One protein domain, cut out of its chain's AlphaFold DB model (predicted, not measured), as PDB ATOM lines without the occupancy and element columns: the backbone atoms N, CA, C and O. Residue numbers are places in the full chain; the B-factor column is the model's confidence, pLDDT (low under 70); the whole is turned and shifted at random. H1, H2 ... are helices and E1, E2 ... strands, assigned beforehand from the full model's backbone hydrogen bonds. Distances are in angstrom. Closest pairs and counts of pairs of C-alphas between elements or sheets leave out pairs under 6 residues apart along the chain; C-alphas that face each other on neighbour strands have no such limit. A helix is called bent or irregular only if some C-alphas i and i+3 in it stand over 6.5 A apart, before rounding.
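What this domain is: This is residues 5 to 118 of the 586 residues of an uncharacterized protein of Candidatus Heimdallarchaeota archaeon (UniProt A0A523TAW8). A small closed barrel of six antiparallel strands has helix H2 packed across its outside; the hairpin E1 and E2 extends its wall past E3 as a flap outside the ring, and short helix H1 lies outside the barrel too. The long bent hairpin E5 and E6 runs along the longest axis, which has the E5 to E6 link at one end and the H1 to E5 link at the other. The 114 printed residues, mixed in class, hold E1 E2 E3 E4 H1 E5 E6 E7 H2 E8 in chain order; the ring runs E3 E4 E7 E6 E5 E8 and back to E3. The whole is compact, with a radius of gyration of the C-alphas of 13.5 A and spans of 43 by 33 by 27 A.

How they stand to each other: Begin at the hairpin of E5, residues 57 to 66, and E6, residues 72 to 84, where N 61 and O 78 are 2.9 A apart. E7, residues 89 to 93, completes a meander, each strand the antiparallel neighbour of the one before; look at N 92 and O 81, 2.9 A. Beside E7 find E4, residues 35 to 38, with N 36 and O 91 at 2.9 A. E3, residues 25 to 32, pairs with E4 through N 32 and O 35, 3.0 A. E8, residues 112 to 117, closes the ring, with N 27 and O 115 at 2.8 A to E3 and N 62 and O 116 at 2.9 A to E5. E1, residues 5 to 10, and E2, residues 15 to 20, make a second meander with E3 and E4: N 8 and O 17 are 2.8 A apart, N 18 and O 26 2.8 A. H2, residues 98 to 108, is on the barrel, outside it, at a height of 7.5 A over the sheet. It is only just over E6, with 3 C-alphas falling on it, and runs across the strands, at 69 degrees to E6 on the local plane. Its closest C-alphas to E3 are Met 107 and Thr 31, 5.1 A. H1, residues 40 to 46, is on the barrel, outside it and over none of its strands; the closest C-alphas to E7 are Gln 43 and Gly 89, 7.0 A. H1 and H2 are apart. In H2 every O i to N i+4 pair is within hydrogen-bond range; in H1 1 of 3 is, and 2 of 4 O i to N i+3 pairs.

Where its parts are: Find C-alpha 5 at (44.583, 25.018, -19.309), where E1 begins. E3 spans 20.0 A and bends by 59 degrees at residue 29. E5 spans 27.0 A and bends by 58 degrees at residue 60; E6 spans 28.9 A and bends by 80 degrees at residue 77. H2 starts at C-alpha 98, (40.570, 54.312, -35.617), and spans 15.5 A. E8 ends at C-alpha 117, (40.413, 38.387, -23.656).

The domain as a whole: The C-alphas of Asn 51 and Asn 69 are the two farthest apart, 43.6 A. The printed part has no cut and no long link. Confidence is low, under 70, in 45 residues, among them 5 to 15 and 39 to 57.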
ATOM      1  N   LEU A   5      45.636  25.814 -19.965       42.81
ATOM      2  CA  LEU A   5      44.583  25.018 -19.309       42.81
ATOM      3  C   LEU A   5      43.772  24.192 -20.310       42.81
ATOM      4  O   LEU A   5      43.326  23.094 -19.987       42.81
ATOM      5  N   TYR A   6      43.519  24.735 -21.505       45.59
ATOM      6  CA  TYR A   6      42.580  24.135 -22.453       45.59
ATOM      7  C   TYR A   6      42.847  24.578 -23.899       45.59
ATOM      8  O   TYR A   6      42.961  25.773 -24.176       45.59
ATOM      9  N   LYS A   7      42.890  23.620 -24.838       45.44
ATOM     10  CA  LYS A   7      42.982  23.858 -26.290       45.44
ATOM     11  C   LYS A   7      41.788  23.211 -26.989       45.44
ATOM     12  O   LYS A   7      41.646  21.992 -26.955       45.44
ATOM     13  N   LEU A   8      40.953  24.004 -27.656       45.56
ATOM     14  CA  LEU A   8      39.836  23.509 -28.462       45.56
ATOM     15  C   LEU A   8      40.006  23.918 -29.926       45.56
ATOM     16  O   LEU A   8      39.939  25.094 -30.277       45.56
ATOM     17  N   GLU A   9      40.184  22.918 -30.786       49.19
ATOM     18  CA  GLU A   9      40.168  23.050 -32.243       49.19
ATOM     19  C   GLU A   9      38.890  22.395 -32.773       49.19
ATOM     20  O   GLU A   9      38.704  21.180 -32.668       49.19
ATOM     21  N   LYS A  10      37.958  23.190 -33.314       44.72
ATOM     22  CA  LYS A  10      36.705  22.661 -33.872       44.72
ATOM     23  C   LYS A  10      36.779  22.676 -35.401       44.72
ATOM     24  O   LYS A  10      36.932  23.733 -36.001       44.72
ATOM     25  N   LYS A  11      36.564  21.517 -36.042       38.66
ATOM     26  CA  LYS A  11      36.539  21.354 -37.518       38.66
ATOM     27  C   LYS A  11      35.391  22.078 -38.244       38.66
ATOM     28  O   LYS A  11      35.292  21.999 -39.461       38.66
ATOM     29  N   VAL A  12      34.524  22.800 -37.535       40.69
ATOM     30  CA  VAL A  12      33.443  23.578 -38.152       40.69
ATOM     31  C   VAL A  12      33.853  25.054 -38.115       40.69
ATOM     32  O   VAL A  12      33.806  25.668 -37.053       40.69
ATOM     33  N   ARG A  13      34.257  25.595 -39.278       52.91
ATOM     34  CA  ARG A  13      34.578  27.018 -39.563       52.91
ATOM     35  C   ARG A  13      35.914  27.597 -39.048       52.91
ATOM     36  O   ARG A  13      36.005  28.806 -38.859       52.91
ATOM     37  N   GLY A  14      36.965  26.791 -38.862       59.38
ATOM     38  CA  GLY A  14      38.317  27.326 -38.601       59.38
ATOM     39  C   GLY A  14      38.464  28.086 -37.272       59.38
ATOM     40  O   GLY A  14      39.258  29.018 -37.174       59.38
ATOM     41  N   LEU A  15      37.674  27.708 -36.262       68.25
ATOM     42  CA  LEU A  15      37.706  28.279 -34.916       68.25
ATOM     43  C   LEU A  15      38.728  27.536 -34.038       68.25
ATOM     44  O   LEU A  15      38.610  26.324 -33.829       68.25
ATOM     45  N   LYS A  16      39.672  28.287 -33.468       75.00
ATOM     46  CA  LYS A  16      40.662  27.829 -32.486       75.00
ATOM     47  C   LYS A  16      40.504  28.611 -31.182       75.00
ATOM     48  O   LYS A  16      40.435  29.836 -31.211       75.00
ATOM     49  N   LEU A  17      40.456  27.916 -30.048       68.88
ATOM     50  CA  LEU A  17      40.394  28.505 -28.709       68.88
ATOM     51  C   LEU A  17      41.531  27.949 -27.840       68.88
ATOM     52  O   LEU A  17      41.699  26.737 -27.740       68.88
ATOM     53  N   GLU A  18      42.268  28.840 -27.190       64.31
ATOM     54  CA  GLU A  18      43.338  28.553 -26.229       64.31
ATOM     55  C   GLU A  18      43.030  29.320 -24.931       64.31
ATOM     56  O   GLU A  18      42.881  30.539 -24.976       64.31
ATOM     57  N   ILE A  19      42.913  28.633 -23.791       59.25
ATOM     58  CA  ILE A  19      42.693  29.248 -22.467       59.25
ATOM     59  C   ILE A  19      43.918  28.984 -21.592       59.25
ATOM     60  O   ILE A  19      44.317  27.830 -21.421       59.25
ATOM     61  N   TYR A  20      44.509  30.041 -21.045       56.75
ATOM     62  CA  TYR A  20      45.724  30.006 -20.229       56.75
ATOM     63  C   TYR A  20      45.394  29.956 -18.729       56.75
ATOM     64  O   TYR A  20      44.272  30.255 -18.322       56.75
ATOM     65  N   THR A  21      46.366  29.553 -17.903       47.53
ATOM     66  CA  THR A  21      46.207  29.396 -16.439       47.53
ATOM     67  C   THR A  21      45.765  30.650 -15.697       47.53
ATOM     68  O   THR A  21      45.134  30.540 -14.656       47.53
ATOM     69  N   ASP A  22      46.061  31.829 -16.232       53.56
ATOM     70  CA  ASP A  22      45.640  33.131 -15.702       53.56
ATOM     71  C   ASP A  22      44.185  33.497 -16.074       53.56
ATOM     72  O   ASP A  22      43.677  34.539 -15.674       53.56
ATOM     73  N   GLY A  23      43.481  32.646 -16.829       52.81
ATOM     74  CA  GLY A  23      42.139  32.918 -17.348       52.81
ATOM     75  C   GLY A  23      42.122  33.683 -18.674       52.81
ATOM     76  O   GLY A  23      41.045  33.887 -19.243       52.81
ATOM     77  N   THR A  24      43.285  34.064 -19.211       66.94
ATOM     78  CA  THR A  24      43.382  34.691 -20.528       66.94
ATOM     79  C   THR A  24      42.883  33.726 -21.603       66.94
ATOM     80  O   THR A  24      43.245  32.550 -21.630       66.94
ATOM     81  N   SER A  25      42.046  34.211 -22.520       71.44
ATOM     82  CA  SER A  25      41.517  33.428 -23.641       71.44
ATOM     83  C   SER A  25      41.958  33.999 -24.969       71.44
ATOM     84  O   SER A  25      41.647  35.142 -25.290       71.44
ATOM     85  N   LYS A  26      42.616  33.178 -25.783       81.00
ATOM     86  CA  LYS A  26      42.968  33.485 -27.165       81.00
ATOM     87  C   LYS A  26      42.045  32.729 -28.112       81.00
ATOM     88  O   LYS A  26      41.990  31.503 -28.113       81.00
ATOM     89  N   ILE A  27      41.325  33.478 -28.932       83.56
ATOM     90  CA  ILE A  27      40.316  32.987 -29.863       83.56
ATOM     91  C   ILE A  27      40.755  33.375 -31.271       83.56
ATOM     92  O   ILE A  27      40.927  34.557 -31.540       83.56
ATOM     93  N   THR A  28      40.886  32.421 -32.184       85.62
ATOM     94  CA  THR A  28      41.107  32.681 -33.612       85.62
ATOM     95  C   THR A  28      39.910  32.163 -34.394       85.62
ATOM     96  O   THR A  28      39.569  30.991 -34.270       85.62
ATOM     97  N   SER A  29      39.241  33.019 -35.167       82.94
ATOM     98  CA  SER A  29      38.025  32.645 -35.904       82.94
ATOM     99  C   SER A  29      37.847  33.473 -37.170       82.94
ATOM    100  O   SER A  29      38.222  34.646 -37.209       82.94
ATOM    101  N   LYS A  30      37.180  32.887 -38.174       82.81
ATOM    102  CA  LYS A  30      36.590  33.651 -39.279       82.81
ATOM    103  C   LYS A  30      35.488  34.569 -38.739       82.81
ATOM    104  O   LYS A  30      34.716  34.161 -37.863       82.81
ATOM    105  N   THR A  31      35.447  35.804 -39.220       84.56
ATOM    106  CA  THR A  31      34.458  36.816 -38.834       84.56
ATOM    107  C   THR A  31      33.225  36.765 -39.734       84.56
ATOM    108  O   THR A  31      33.208  36.086 -40.759       84.56
ATOM    109  N   SER A  32      32.176  37.484 -39.338       80.12
ATOM    110  CA  SER A  32      30.963  37.704 -40.130       80.12
ATOM    111  C   SER A  32      30.495  39.156 -40.003       80.12
ATOM    112  O   SER A  32      30.999  39.898 -39.156       80.12
ATOM    113  N   LYS A  33      29.436  39.535 -40.736       80.62
ATOM    114  CA  LYS A  33      28.764  40.840 -40.573       80.62
ATOM    115  C   LYS A  33      28.285  41.127 -39.138       80.62
ATOM    116  O   LYS A  33      28.137  42.289 -38.768       80.62
ATOM    117  N   TYR A  34      28.070  40.083 -38.331       79.00
ATOM    118  CA  TYR A  34      27.677  40.186 -36.921       79.00
ATOM    119  C   TYR A  34      28.885  40.340 -35.973       79.00
ATOM    120  O   TYR A  34      28.749  40.850 -34.865       79.00
ATOM    121  N   GLY A  35      30.088  39.969 -36.401       86.00
ATOM    122  CA  GLY A  35      31.302  40.015 -35.586       86.00
ATOM    123  C   GLY A  35      32.036  38.679 -35.571       86.00
ATOM    124  O   GLY A  35      31.809  37.814 -36.425       86.00
ATOM    125  N   MET A  36      32.930  38.513 -34.598       87.19
ATOM    126  CA  MET A  36      33.693  37.280 -34.409       87.19
ATOM    127  C   MET A  36      32.947  36.333 -33.467       87.19
ATOM    128  O   MET A  36      32.475  36.747 -32.410       87.19
ATOM    129  N   HIS A  37      32.831  35.063 -33.849       80.00
ATOM    130  CA  HIS A  37      32.096  34.071 -33.069       80.00
ATOM    131  C   HIS A  37      32.768  33.807 -31.710       80.00
ATOM    132  O   HIS A  37      33.970  33.538 -31.646       80.00
ATOM    133  N   ILE A  38      31.979  33.815 -30.632       73.88
ATOM    134  CA  ILE A  38      32.434  33.467 -29.283       73.88
ATOM    135  C   ILE A  38      31.964  32.047 -28.929       73.88
ATOM    136  O   ILE A  38      30.756  31.787 -28.916       73.88
ATOM    137  N   PRO A  39      32.884  31.129 -28.577       66.31
ATOM    138  CA  PRO A  39      32.543  29.803 -28.067       66.31
ATOM    139  C   PRO A  39      31.575  29.850 -26.874       66.31
ATOM    140  O   PRO A  39      31.749  30.649 -25.956       66.31
ATOM    141  N   SER A  40      30.606  28.931 -26.834       58.66
ATOM    142  CA  SER A  40      29.594  28.862 -25.767       58.66
ATOM    143  C   SER A  40      30.173  28.731 -24.355       58.66
ATOM    144  O   SER A  40      29.585  29.242 -23.407       58.66
ATOM    145  N   ILE A  41      31.352  28.118 -24.209       51.66
ATOM    146  CA  ILE A  41      32.053  28.012 -22.920       51.66
ATOM    147  C   ILE A  41      32.433  29.385 -22.342       51.66
ATOM    148  O   ILE A  41      32.344  29.572 -21.135       51.66
ATOM    149  N   LEU A  42      32.759  30.364 -23.197       57.00
ATOM    150  CA  LEU A  42      33.059  31.740 -22.786       57.00
ATOM    151  C   LEU A  42      31.786  32.581 -22.590       57.00
ATOM    152  O   LEU A  42      31.809  33.578 -21.876       57.00
ATOM    153  N   GLN A  43      30.653  32.192 -23.186       56.31
ATOM    154  CA  GLN A  43      29.365  32.879 -22.987       56.31
ATOM    155  C   GLN A  43      28.856  32.716 -21.543       56.31
ATOM    156  O   GLN A  43      28.235  33.625 -20.989       56.31
ATOM    157  N   ALA A  44      29.170  31.581 -20.908       49.62
ATOM    158  CA  ALA A  44      28.854  31.316 -19.506       49.62
ATOM    159  C   ALA A  44      29.644  32.207 -18.526       49.62
ATOM    160  O   ALA A  44      29.169  32.457 -17.421       49.62
ATOM    161  N   TRP A  45      30.805  32.741 -18.936       46.91
ATOM    162  CA  TRP A  45      31.705  33.539 -18.089       46.91
ATOM    163  C   TRP A  45      31.111  34.870 -17.626       46.91
ATOM    164  O   TRP A  45      31.686  35.534 -16.768       46.91
ATOM    165  N   LYS A  46      29.988  35.310 -18.209       48.06
ATOM    166  CA  LYS A  46      29.540  36.697 -18.056       48.06
ATOM    167  C   LYS A  46      28.035  36.907 -17.864       48.06
ATOM    168  O   LYS A  46      27.610  38.048 -18.029       48.06
ATOM    169  N   LYS A  47      27.263  35.873 -17.477       51.00
ATOM    170  CA  LYS A  47      25.793  35.944 -17.260       51.00
ATOM    171  C   LYS A  47      25.108  36.795 -18.345       51.00
ATOM    172  O   LYS A  47      24.425  37.766 -18.042       51.00
ATOM    173  N   ILE A  48      25.349  36.483 -19.620       50.53
ATOM    174  CA  ILE A  48      24.694  37.201 -20.720       50.53
ATOM    175  C   ILE A  48      23.210  36.800 -20.681       50.53
ATOM    176  O   ILE A  48      22.928  35.604 -20.810       50.53
ATOM    177  N   PRO A  49      22.265  37.734 -20.465       48.19
ATOM    178  CA  PRO A  49      20.849  37.394 -20.405       48.19
ATOM    179  C   PRO A  49      20.420  36.754 -21.728       48.19
ATOM    180  O   PRO A  49      20.617  37.334 -22.792       48.19
ATOM    181  N   GLN A  50      19.841  35.552 -21.672       51.62
ATOM    182  CA  GLN A  50      19.393  34.812 -22.861       51.62
ATOM    183  C   GLN A  50      18.068  35.342 -23.447       51.62
ATOM    184  O   GLN A  50      17.557  34.775 -24.413       51.62
ATOM    185  N   ASN A  51      17.508  36.425 -22.896       45.59
ATOM    186  CA  ASN A  51      16.230  36.966 -23.352       45.59
ATOM    187  C   ASN A  51      16.406  37.865 -24.585       45.59
ATOM    188  O   ASN A  51      17.295  38.715 -24.659       45.59
ATOM    189  N   LYS A  52      15.550  37.621 -25.584       50.38
ATOM    190  CA  LYS A  52      15.542  38.275 -26.897       50.38
ATOM    191  C   LYS A  52      15.340  39.791 -26.749       50.38
ATOM    192  O   LYS A  52      14.405  40.218 -26.089       50.38
ATOM    193  N   LYS A  53      16.183  40.547 -27.466       43.44
ATOM    194  CA  LYS A  53      16.295  42.021 -27.544       43.44
ATOM    195  C   LYS A  53      16.910  42.683 -26.296       43.44
ATOM    196  O   LYS A  53      16.206  43.062 -25.375       43.44
ATOM    197  N   GLY A  54      18.231  42.905 -26.320       48.03
ATOM    198  CA  GLY A  54      18.845  44.014 -25.566       48.03
ATOM    199  C   GLY A  54      20.099  43.720 -24.737       48.03
ATOM    200  O   GLY A  54      20.820  44.654 -24.410       48.03
ATOM    201  N   GLY A  55      20.426  42.462 -24.428       53.59
ATOM    202  CA  GLY A  55      21.602  42.148 -23.605       53.59
ATOM    203  C   GLY A  55      22.931  42.357 -24.341       53.59
ATOM    204  O   GLY A  55      23.431  41.431 -24.979       53.59
ATOM    205  N   LYS A  56      23.516  43.556 -24.249       62.97
ATOM    206  CA  LYS A  56      24.879  43.864 -24.711       62.97
ATOM    207  C   LYS A  56      25.793  44.047 -23.505       62.97
ATOM    208  O   LYS A  56      25.444  44.770 -22.578       62.97
ATOM    209  N   ARG A  57      26.972  43.420 -23.511       68.50
ATOM    210  CA  ARG A  57      27.996  43.636 -22.477       68.50
ATOM    211  C   ARG A  57      29.262  44.201 -23.091       68.50
ATOM    212  O   ARG A  57      29.758  43.643 -24.063       68.50
ATOM    213  N   ILE A  58      29.811  45.249 -22.489       73.94
ATOM    214  CA  ILE A  58      31.081  45.822 -22.929       73.94
ATOM    215  C   ILE A  58      32.252  45.090 -22.270       73.94
ATOM    216  O   ILE A  58      32.222  44.770 -21.079       73.94
ATOM    217  N   VAL A  59      33.271  44.774 -23.061       72.62
ATOM    218  CA  VAL A  59      34.534  44.171 -22.625       72.62
ATOM    219  C   VAL A  59      35.704  44.859 -23.314       72.62
ATOM    220  O   VAL A  59      35.541  45.421 -24.393       72.62
ATOM    221  N   ILE A  60      36.891  44.764 -22.725       77.44
ATOM    222  CA  ILE A  60      38.137  45.176 -23.369       77.44
ATOM    223  C   ILE A  60      38.833  43.925 -23.906       77.44
ATOM    224  O   ILE A  60      38.957  42.921 -23.202       77.44
ATOM    225  N   ALA A  61      39.255  43.977 -25.165       80.88
ATOM    226  CA  ALA A  61      39.919  42.884 -25.855       80.88
ATOM    227  C   ALA A  61      41.157  43.384 -26.601       80.88
ATOM    228  O   ALA A  61      41.208  44.523 -27.057       80.88
ATOM    229  N   ASN A  62      42.144  42.514 -26.786       85.88
ATOM    230  CA  ASN A  62      43.272  42.789 -27.669       85.88
ATOM    231  C   ASN A  62      43.101  41.977 -28.955       85.88
ATOM    232  O   ASN A  62      42.817  40.784 -28.894       85.88
ATOM    233  N   PHE A  63      43.312  42.581 -30.118       87.50
ATOM    234  CA  PHE A  63      43.240  41.886 -31.403       87.50
ATOM    235  C   PHE A  63      44.625  41.764 -32.024       87.50
ATOM    236  O   PHE A  63      45.387  42.722 -32.049       87.50
ATOM    237  N   LYS A  64      44.949  40.589 -32.561       87.75
ATOM    238  CA  LYS A  64      46.118  40.383 -33.416       87.75
ATOM    239  C   LYS A  64      45.662  40.321 -34.868       87.75
ATOM    240  O   LYS A  64      44.849  39.463 -35.221       87.75
ATOM    241  N   ILE A  65      46.195  41.227 -35.680       83.38
ATOM    242  CA  ILE A  65      45.941  41.338 -37.118       83.38
ATOM    243  C   ILE A  65      47.252  41.160 -37.881       83.38
ATOM    244  O   ILE A  65      48.300  41.587 -37.400       83.38
ATOM    245  N   LYS A  66      47.205  40.527 -39.054       80.00
ATOM    246  CA  LYS A  66      48.329  40.574 -39.995       80.00
ATOM    247  C   LYS A  66      48.266  41.894 -40.757       80.00
ATOM    248  O   LYS A  66      47.181  42.282 -41.190       80.00
ATOM    249  N   ASP A  67      49.387  42.594 -40.864       74.25
ATOM    250  CA  ASP A  67      49.517  43.716 -41.790       74.25
ATOM    251  C   ASP A  67      49.770  43.228 -43.227       74.25
ATOM    252  O   ASP A  67      49.865  42.024 -43.485       74.25
ATOM    253  N   ASN A  68      49.852  44.170 -44.170       69.94
ATOM    254  CA  ASN A  68      50.062  43.882 -45.591       69.94
ATOM    255  C   ASN A  68      51.413  43.192 -45.872       69.94
ATOM    256  O   ASN A  68      51.556  42.564 -46.913       69.94
ATOM    257  N   ASN A  69      52.357  43.244 -44.924       73.12
ATOM    258  CA  ASN A  69      53.672  42.609 -45.010       73.12
ATOM    259  C   ASN A  69      53.699  41.246 -44.286       73.12
ATOM    260  O   ASN A  69      54.759  40.658 -44.088       73.12
ATOM    261  N   GLY A  70      52.539  40.739 -43.844       70.25
ATOM    262  CA  GLY A  70      52.402  39.447 -43.169       70.25
ATOM    263  C   GLY A  70      52.793  39.441 -41.686       70.25
ATOM    264  O   GLY A  70      52.660  38.396 -41.038       70.25
ATOM    265  N   THR A  71      53.203  40.581 -41.123       77.38
ATOM    266  CA  THR A  71      53.638  40.710 -39.725       77.38
ATOM    267  C   THR A  71      52.433  40.850 -38.791       77.38
ATOM    268  O   THR A  71      51.444  41.517 -39.097       77.38
ATOM    269  N   LEU A  72      52.471  40.185 -37.628       78.56
ATOM    270  CA  LEU A  72      51.374  40.208 -36.653       78.56
ATOM    271  C   LEU A  72      51.446  41.451 -35.754       78.56
ATOM    272  O   LEU A  72      52.184  41.475 -34.769       78.56
ATOM    273  N   LYS A  73      50.594  42.443 -36.017       84.06
ATOM    274  CA  LYS A  73      50.399  43.610 -35.149       84.06
ATOM    275  C   LYS A  73      49.336  43.322 -34.086       84.06
ATOM    276  O   LYS A  73      48.262  42.804 -34.389       84.06
ATOM    277  N   THR A  74      49.614  43.676 -32.827       84.38
ATOM    278  CA  THR A  74      48.635  43.586 -31.728       84.38
ATOM    279  C   THR A  74      48.028  44.960 -31.458       84.38
ATOM    280  O   THR A  74      48.734  45.867 -31.033       84.38
ATOM    281  N   LEU A  75      46.722  45.095 -31.660       86.50
ATOM    282  CA  LEU A  75      45.923  46.244 -31.243       86.50
ATOM    283  C   LEU A  75      45.397  45.972 -29.830       86.50
ATOM    284  O   LEU A  75      44.672  44.996 -29.616       86.50
ATOM    285  N   LYS A  76      45.815  46.774 -28.850       84.25
ATOM    286  CA  LYS A  76      45.477  46.579 -27.431       84.25
ATOM    287  C   LYS A  76      44.299  47.469 -27.024       84.25
ATOM    288  O   LYS A  76      44.095  48.519 -27.616       84.25
ATOM    289  N   GLY A  77      43.553  47.069 -25.996       76.19
ATOM    290  CA  GLY A  77      42.574  47.951 -25.350       76.19
ATOM    291  C   GLY A  77      41.285  48.196 -26.145       76.19
ATOM    292  O   GLY A  77      40.604  49.193 -25.926       76.19
ATOM    293  N   ILE A  78      40.920  47.306 -27.068       82.62
ATOM    294  CA  ILE A  78      39.761  47.478 -27.951       82.62
ATOM    295  C   ILE A  78      38.470  47.217 -27.174       82.62
ATOM    296  O   ILE A  78      38.158  46.072 -26.834       82.62
ATOM    297  N   GLN A  79      37.680  48.268 -26.931       81.00
ATOM    298  CA  GLN A  79      36.340  48.106 -26.362       81.00
ATOM    299  C   GLN A  79      35.420  47.407 -27.365       81.00
ATOM    300  O   GLN A  79      35.305  47.822 -28.522       81.00
ATOM    301  N   CYS A  80      34.755  46.353 -26.907       81.69
ATOM    302  CA  CYS A  80      33.879  45.508 -27.701       81.69
ATOM    303  C   CYS A  80      32.549  45.266 -26.996       81.69
ATOM    304  O   CYS A  80      32.521  45.061 -25.787       81.69
ATOM    305  N   GLU A  81      31.466  45.186 -27.764       81.19
ATOM    306  CA  GLU A  81      30.220  44.566 -27.332       81.19
ATOM    307  C   GLU A  81      30.285  43.046 -27.529       81.19
ATOM    308  O   GLU A  81      30.666  42.539 -28.588       81.19
ATOM    309  N   ILE A  82      29.883  42.313 -26.496       77.00
ATOM    310  CA  ILE A  82      29.493  40.912 -26.580       77.00
ATOM    311  C   ILE A  82      27.970  40.854 -26.565       77.00
ATOM    312  O   ILE A  82      27.336  41.417 -25.669       77.00
ATOM    313  N   TYR A  83      27.392  40.153 -27.537       71.56
ATOM    314  CA  TYR A  83      25.946  39.995 -27.662       71.56
ATOM    315  C   TYR A  83      25.574  38.660 -28.325       71.56
ATOM    316  O   TYR A  83      26.427  37.960 -28.872       71.56
ATOM    317  N   HIS A  84      24.293  38.297 -28.260       67.00
ATOM    318  CA  HIS A  84      23.746  37.062 -28.830       67.00
ATOM    319  C   HIS A  84      22.802  37.407 -29.996       67.00
ATOM    320  O   HIS A  84      21.972  38.308 -29.869       67.00
ATOM    321  N   ASN A  85      22.903  36.707 -31.131       59.31
ATOM    322  CA  ASN A  85      21.808  36.665 -32.115       59.31
ATOM    323  C   ASN A  85      20.899  35.466 -31.790       59.31
ATOM    324  O   ASN A  85      21.195  34.736 -30.866       59.31
ATOM    325  N   ASN A  86      19.789  35.192 -32.473       51.38
ATOM    326  CA  ASN A  86      18.905  34.078 -32.061       51.38
ATOM    327  C   ASN A  86      19.559  32.665 -32.035       51.38
ATOM    328  O   ASN A  86      18.896  31.717 -31.620       51.38
ATOM    329  N   TYR A  87      20.828  32.514 -32.440       56.56
ATOM    330  CA  TYR A  87      21.501  31.230 -32.636       56.56
ATOM    331  C   TYR A  87      22.894  31.122 -31.980       56.56
ATOM    332  O   TYR A  87      23.266  30.032 -31.550       56.56
ATOM    333  N   GLU A  88      23.673  32.209 -31.893       66.62
ATOM    334  CA  GLU A  88      25.089  32.202 -31.484       66.62
ATOM    335  C   GLU A  88      25.520  33.531 -30.816       66.62
ATOM    336  O   GLU A  88      24.872  34.571 -30.967       66.62
ATOM    337  N   GLY A  89      26.650  33.510 -30.098       74.44
ATOM    338  CA  GLY A  89      27.254  34.686 -29.455       74.44
ATOM    339  C   GLY A  89      28.402  35.287 -30.272       74.44
ATOM    340  O   GLY A  89      29.217  34.552 -30.832       74.44
ATOM    341  N   TYR A  90      28.496  36.618 -30.301       81.69
ATOM    342  CA  TYR A  90      29.483  37.368 -31.086       81.69
ATOM    343  C   TYR A  90      30.182  38.441 -30.249       81.69
ATOM    344  O   TYR A  90      29.571  39.032 -29.359       81.69
ATOM    345  N   ILE A  91      31.456  38.701 -30.564       86.06
ATOM    346  CA  ILE A  91      32.213  39.876 -30.110       86.06
ATOM    347  C   ILE A  91      32.411  40.837 -31.282       86.06
ATOM    348  O   ILE A  91      32.799  40.427 -32.383       86.06
ATOM    349  N   ARG A  92      32.152  42.123 -31.044       87.19
ATOM    350  CA  ARG A  92      32.262  43.185 -32.045       87.19
ATOM    351  C   ARG A  92      32.809  44.468 -31.408       87.19
ATOM    352  O   ARG A  92      32.331  44.826 -30.340       87.19
ATOM    353  N   PRO A  93      33.766  45.182 -32.024       88.44
ATOM    354  CA  PRO A  93      34.241  46.461 -31.494       88.44
ATOM    355  C   PRO A  93      33.129  47.527 -31.482       88.44
ATOM    356  O   PRO A  93      32.339  47.609 -32.430       88.44
ATOM    357  N   LEU A  94      33.096  48.351 -30.428       79.56
ATOM    358  CA  LEU A  94      32.318  49.597 -30.381       79.56
ATOM    359  C   LEU A  94      33.027  50.612 -31.284       79.56
ATOM    360  O   LEU A  94      34.244  50.723 -31.218       79.56
ATOM    361  N   GLU A  95      32.332  51.270 -32.204       78.25
ATOM    362  CA  GLU A  95      32.965  52.049 -33.280       78.25
ATOM    363  C   GLU A  95      33.405  53.445 -32.813       78.25
ATOM    364  O   GLU A  95      32.887  54.448 -33.290       78.25
ATOM    365  N   ASN A  96      34.359  53.511 -31.880       73.19
ATOM    366  CA  ASN A  96      34.692  54.758 -31.185       73.19
ATOM    367  C   ASN A  96      36.055  55.344 -31.604       73.19
ATOM    368  O   ASN A  96      36.244  56.550 -31.511       73.19
ATOM    369  N   ASN A  97      36.996  54.537 -32.109       85.69
ATOM    370  CA  ASN A  97      38.321  54.998 -32.549       85.69
ATOM    371  C   ASN A  97      38.822  54.317 -33.842       85.69
ATOM    372  O   ASN A  97      38.177  53.423 -34.399       85.69
ATOM    373  N   SER A  98      39.969  54.776 -34.356       83.94
ATOM    374  CA  SER A  98      40.570  54.312 -35.617       83.94
ATOM    375  C   SER A  98      40.875  52.806 -35.624       83.94
ATOM    376  O   SER A  98      40.555  52.120 -36.599       83.94
ATOM    377  N   ASP A  99      41.405  52.262 -34.527       83.00
ATOM    378  CA  ASP A  99      41.710  50.834 -34.390       83.00
ATOM    379  C   ASP A  99      40.440  49.966 -34.368       83.00
ATOM    380  O   ASP A  99      40.373  48.920 -35.023       83.00
ATOM    381  N   GLN A 100      39.387  50.418 -33.687       83.31
ATOM    382  CA  GLN A 100      38.077  49.763 -33.682       83.31
ATOM    383  C   GLN A 100      37.429  49.762 -35.072       83.31
ATOM    384  O   GLN A 100      36.911  48.727 -35.509       83.31
ATOM    385  N   LYS A 101      37.498  50.889 -35.798       86.62
ATOM    386  CA  LYS A 101      37.028  51.002 -37.192       86.62
ATOM    387  C   LYS A 101      37.778  50.032 -38.108       86.62
ATOM    388  O   LYS A 101      37.149  49.321 -38.898       86.62
ATOM    389  N   LYS A 102      39.102  49.924 -37.949       84.94
ATOM    390  CA  LYS A 102      39.949  48.996 -38.713       84.94
ATOM    391  C   LYS A 102      39.538  47.537 -38.506       84.94
ATOM    392  O   LYS A 102      39.347  46.808 -39.477       84.94
ATOM    393  N   ILE A 103      39.323  47.117 -37.258       84.25
ATOM    394  CA  ILE A 103      38.870  45.752 -36.940       84.25
ATOM    395  C   ILE A 103      37.483  45.483 -37.537       84.25
ATOM    396  O   ILE A 103      37.249  44.419 -38.110       84.25
ATOM    397  N   LYS A 104      36.561  46.446 -37.450       85.31
ATOM    398  CA  LYS A 104      35.198  46.316 -37.986       85.31
ATOM    399  C   LYS A 104      35.182  46.178 -39.513       85.31
ATOM    400  O   LYS A 104      34.363  45.420 -40.032       85.31
ATOM    401  N   LYS A 105      36.093  46.860 -40.220       85.94
ATOM    402  CA  LYS A 105      36.290  46.705 -41.670       85.94
ATOM    403  C   LYS A 105      36.729  45.278 -42.021       85.94
ATOM    404  O   LYS A 105      36.026  44.613 -42.775       85.94
ATOM    405  N   ILE A 106      37.767  44.760 -41.356       83.25
ATOM    406  CA  ILE A 106      38.231  43.369 -41.538       83.25
ATOM    407  C   ILE A 106      37.105  42.366 -41.229       83.25
ATOM    408  O   ILE A 106      36.949  41.351 -41.911       83.25
ATOM    409  N   MET A 107      36.274  42.656 -40.218       85.69
ATOM    410  CA  MET A 107      35.129  41.810 -39.888       85.69
ATOM    411  C   MET A 107      34.099  41.723 -41.027       85.69
ATOM    412  O   MET A 107      33.594  40.626 -41.280       85.69
ATOM    413  N   LYS A 108      33.802  42.845 -41.707       83.69
ATOM    414  CA  LYS A 108      32.873  42.920 -42.855       83.69
ATOM    415  C   LYS A 108      33.385  42.148 -44.074       83.69
ATOM    416  O   LYS A 108      32.584  41.564 -44.793       83.69
ATOM    417  N   GLU A 109      34.700  42.092 -44.251       84.50
ATOM    418  CA  GLU A 109      35.380  41.358 -45.329       84.50
ATOM    419  C   GLU A 109      35.508  39.844 -45.038       84.50
ATOM    420  O   GLU A 109      36.120  39.104 -45.802       84.50
ATOM    421  N   ASN A 110      34.902  39.347 -43.947       77.19
ATOM    422  CA  ASN A 110      34.959  37.944 -43.512       77.19
ATOM    423  C   ASN A 110      36.393  37.416 -43.284       77.19
ATOM    424  O   ASN A 110      36.671  36.235 -43.535       77.19
ATOM    425  N   GLY A 111      37.295  38.275 -42.795       79.31
ATOM    426  CA  GLY A 111      38.674  37.919 -42.466       79.31
ATOM    427  C   GLY A 111      38.812  36.944 -41.287       79.31
ATOM    428  O   GLY A 111      37.861  36.641 -40.563       79.31
ATOM    429  N   VAL A 112      40.030  36.439 -41.071       81.38
ATOM    430  CA  VAL A 112      40.379  35.650 -39.877       81.38
ATOM    431  C   VAL A 112      41.031  36.571 -38.854       81.38
ATOM    432  O   VAL A 112      42.069  37.170 -39.125       81.38
ATOM    433  N   LEU A 113      40.439  36.663 -37.664       85.06
ATOM    434  CA  LEU A 113      40.949  37.486 -36.570       85.06
ATOM    435  C   LEU A 113      41.369  36.626 -35.385       85.06
ATOM    436  O   LEU A 113      40.756  35.595 -35.105       85.06
ATOM    437  N   THR A 114      42.398  37.081 -34.668       88.50
ATOM    438  CA  THR A 114      42.747  36.554 -33.346       88.50
ATOM    439  C   THR A 114      42.413  37.590 -32.280       88.50
ATOM    440  O   THR A 114      42.914  38.707 -32.329       88.50
ATOM    441  N   CYS A 115      41.586  37.219 -31.311       87.00
ATOM    442  CA  CYS A 115      41.177  38.027 -30.169       87.00
ATOM    443  C   CYS A 115      41.761  37.434 -28.882       87.00
ATOM    444  O   CYS A 115      41.780  36.216 -28.717       87.00
ATOM    445  N   ILE A 116      42.230  38.286 -27.981       84.19
ATOM    446  CA  ILE A 116      42.744  37.943 -26.659       84.19
ATOM    447  C   ILE A 116      41.886  38.674 -25.627       84.19
ATOM    448  O   ILE A 116      41.838  39.904 -25.610       84.19
ATOM    449  N   LEU A 117      41.214  37.906 -24.776       75.69
ATOM    450  CA  LEU A 117      40.413  38.387 -23.656       75.69
ATOM    451  C   LEU A 117      41.176  38.114 -22.360       75.69
ATOM    452  O   LEU A 117      41.467  36.955 -22.072       75.69
ATOM    453  N   HIS A 118      41.490  39.161 -21.601       68.69
ATOM    454  CA  HIS A 118      42.153  39.048 -20.296       68.69
ATOM    455  C   HIS A 118      41.131  38.725 -19.199       68.69
ATOM    456  O   HIS A 118      39.997  39.212 -19.250       68.69
TER     457      HIS A 118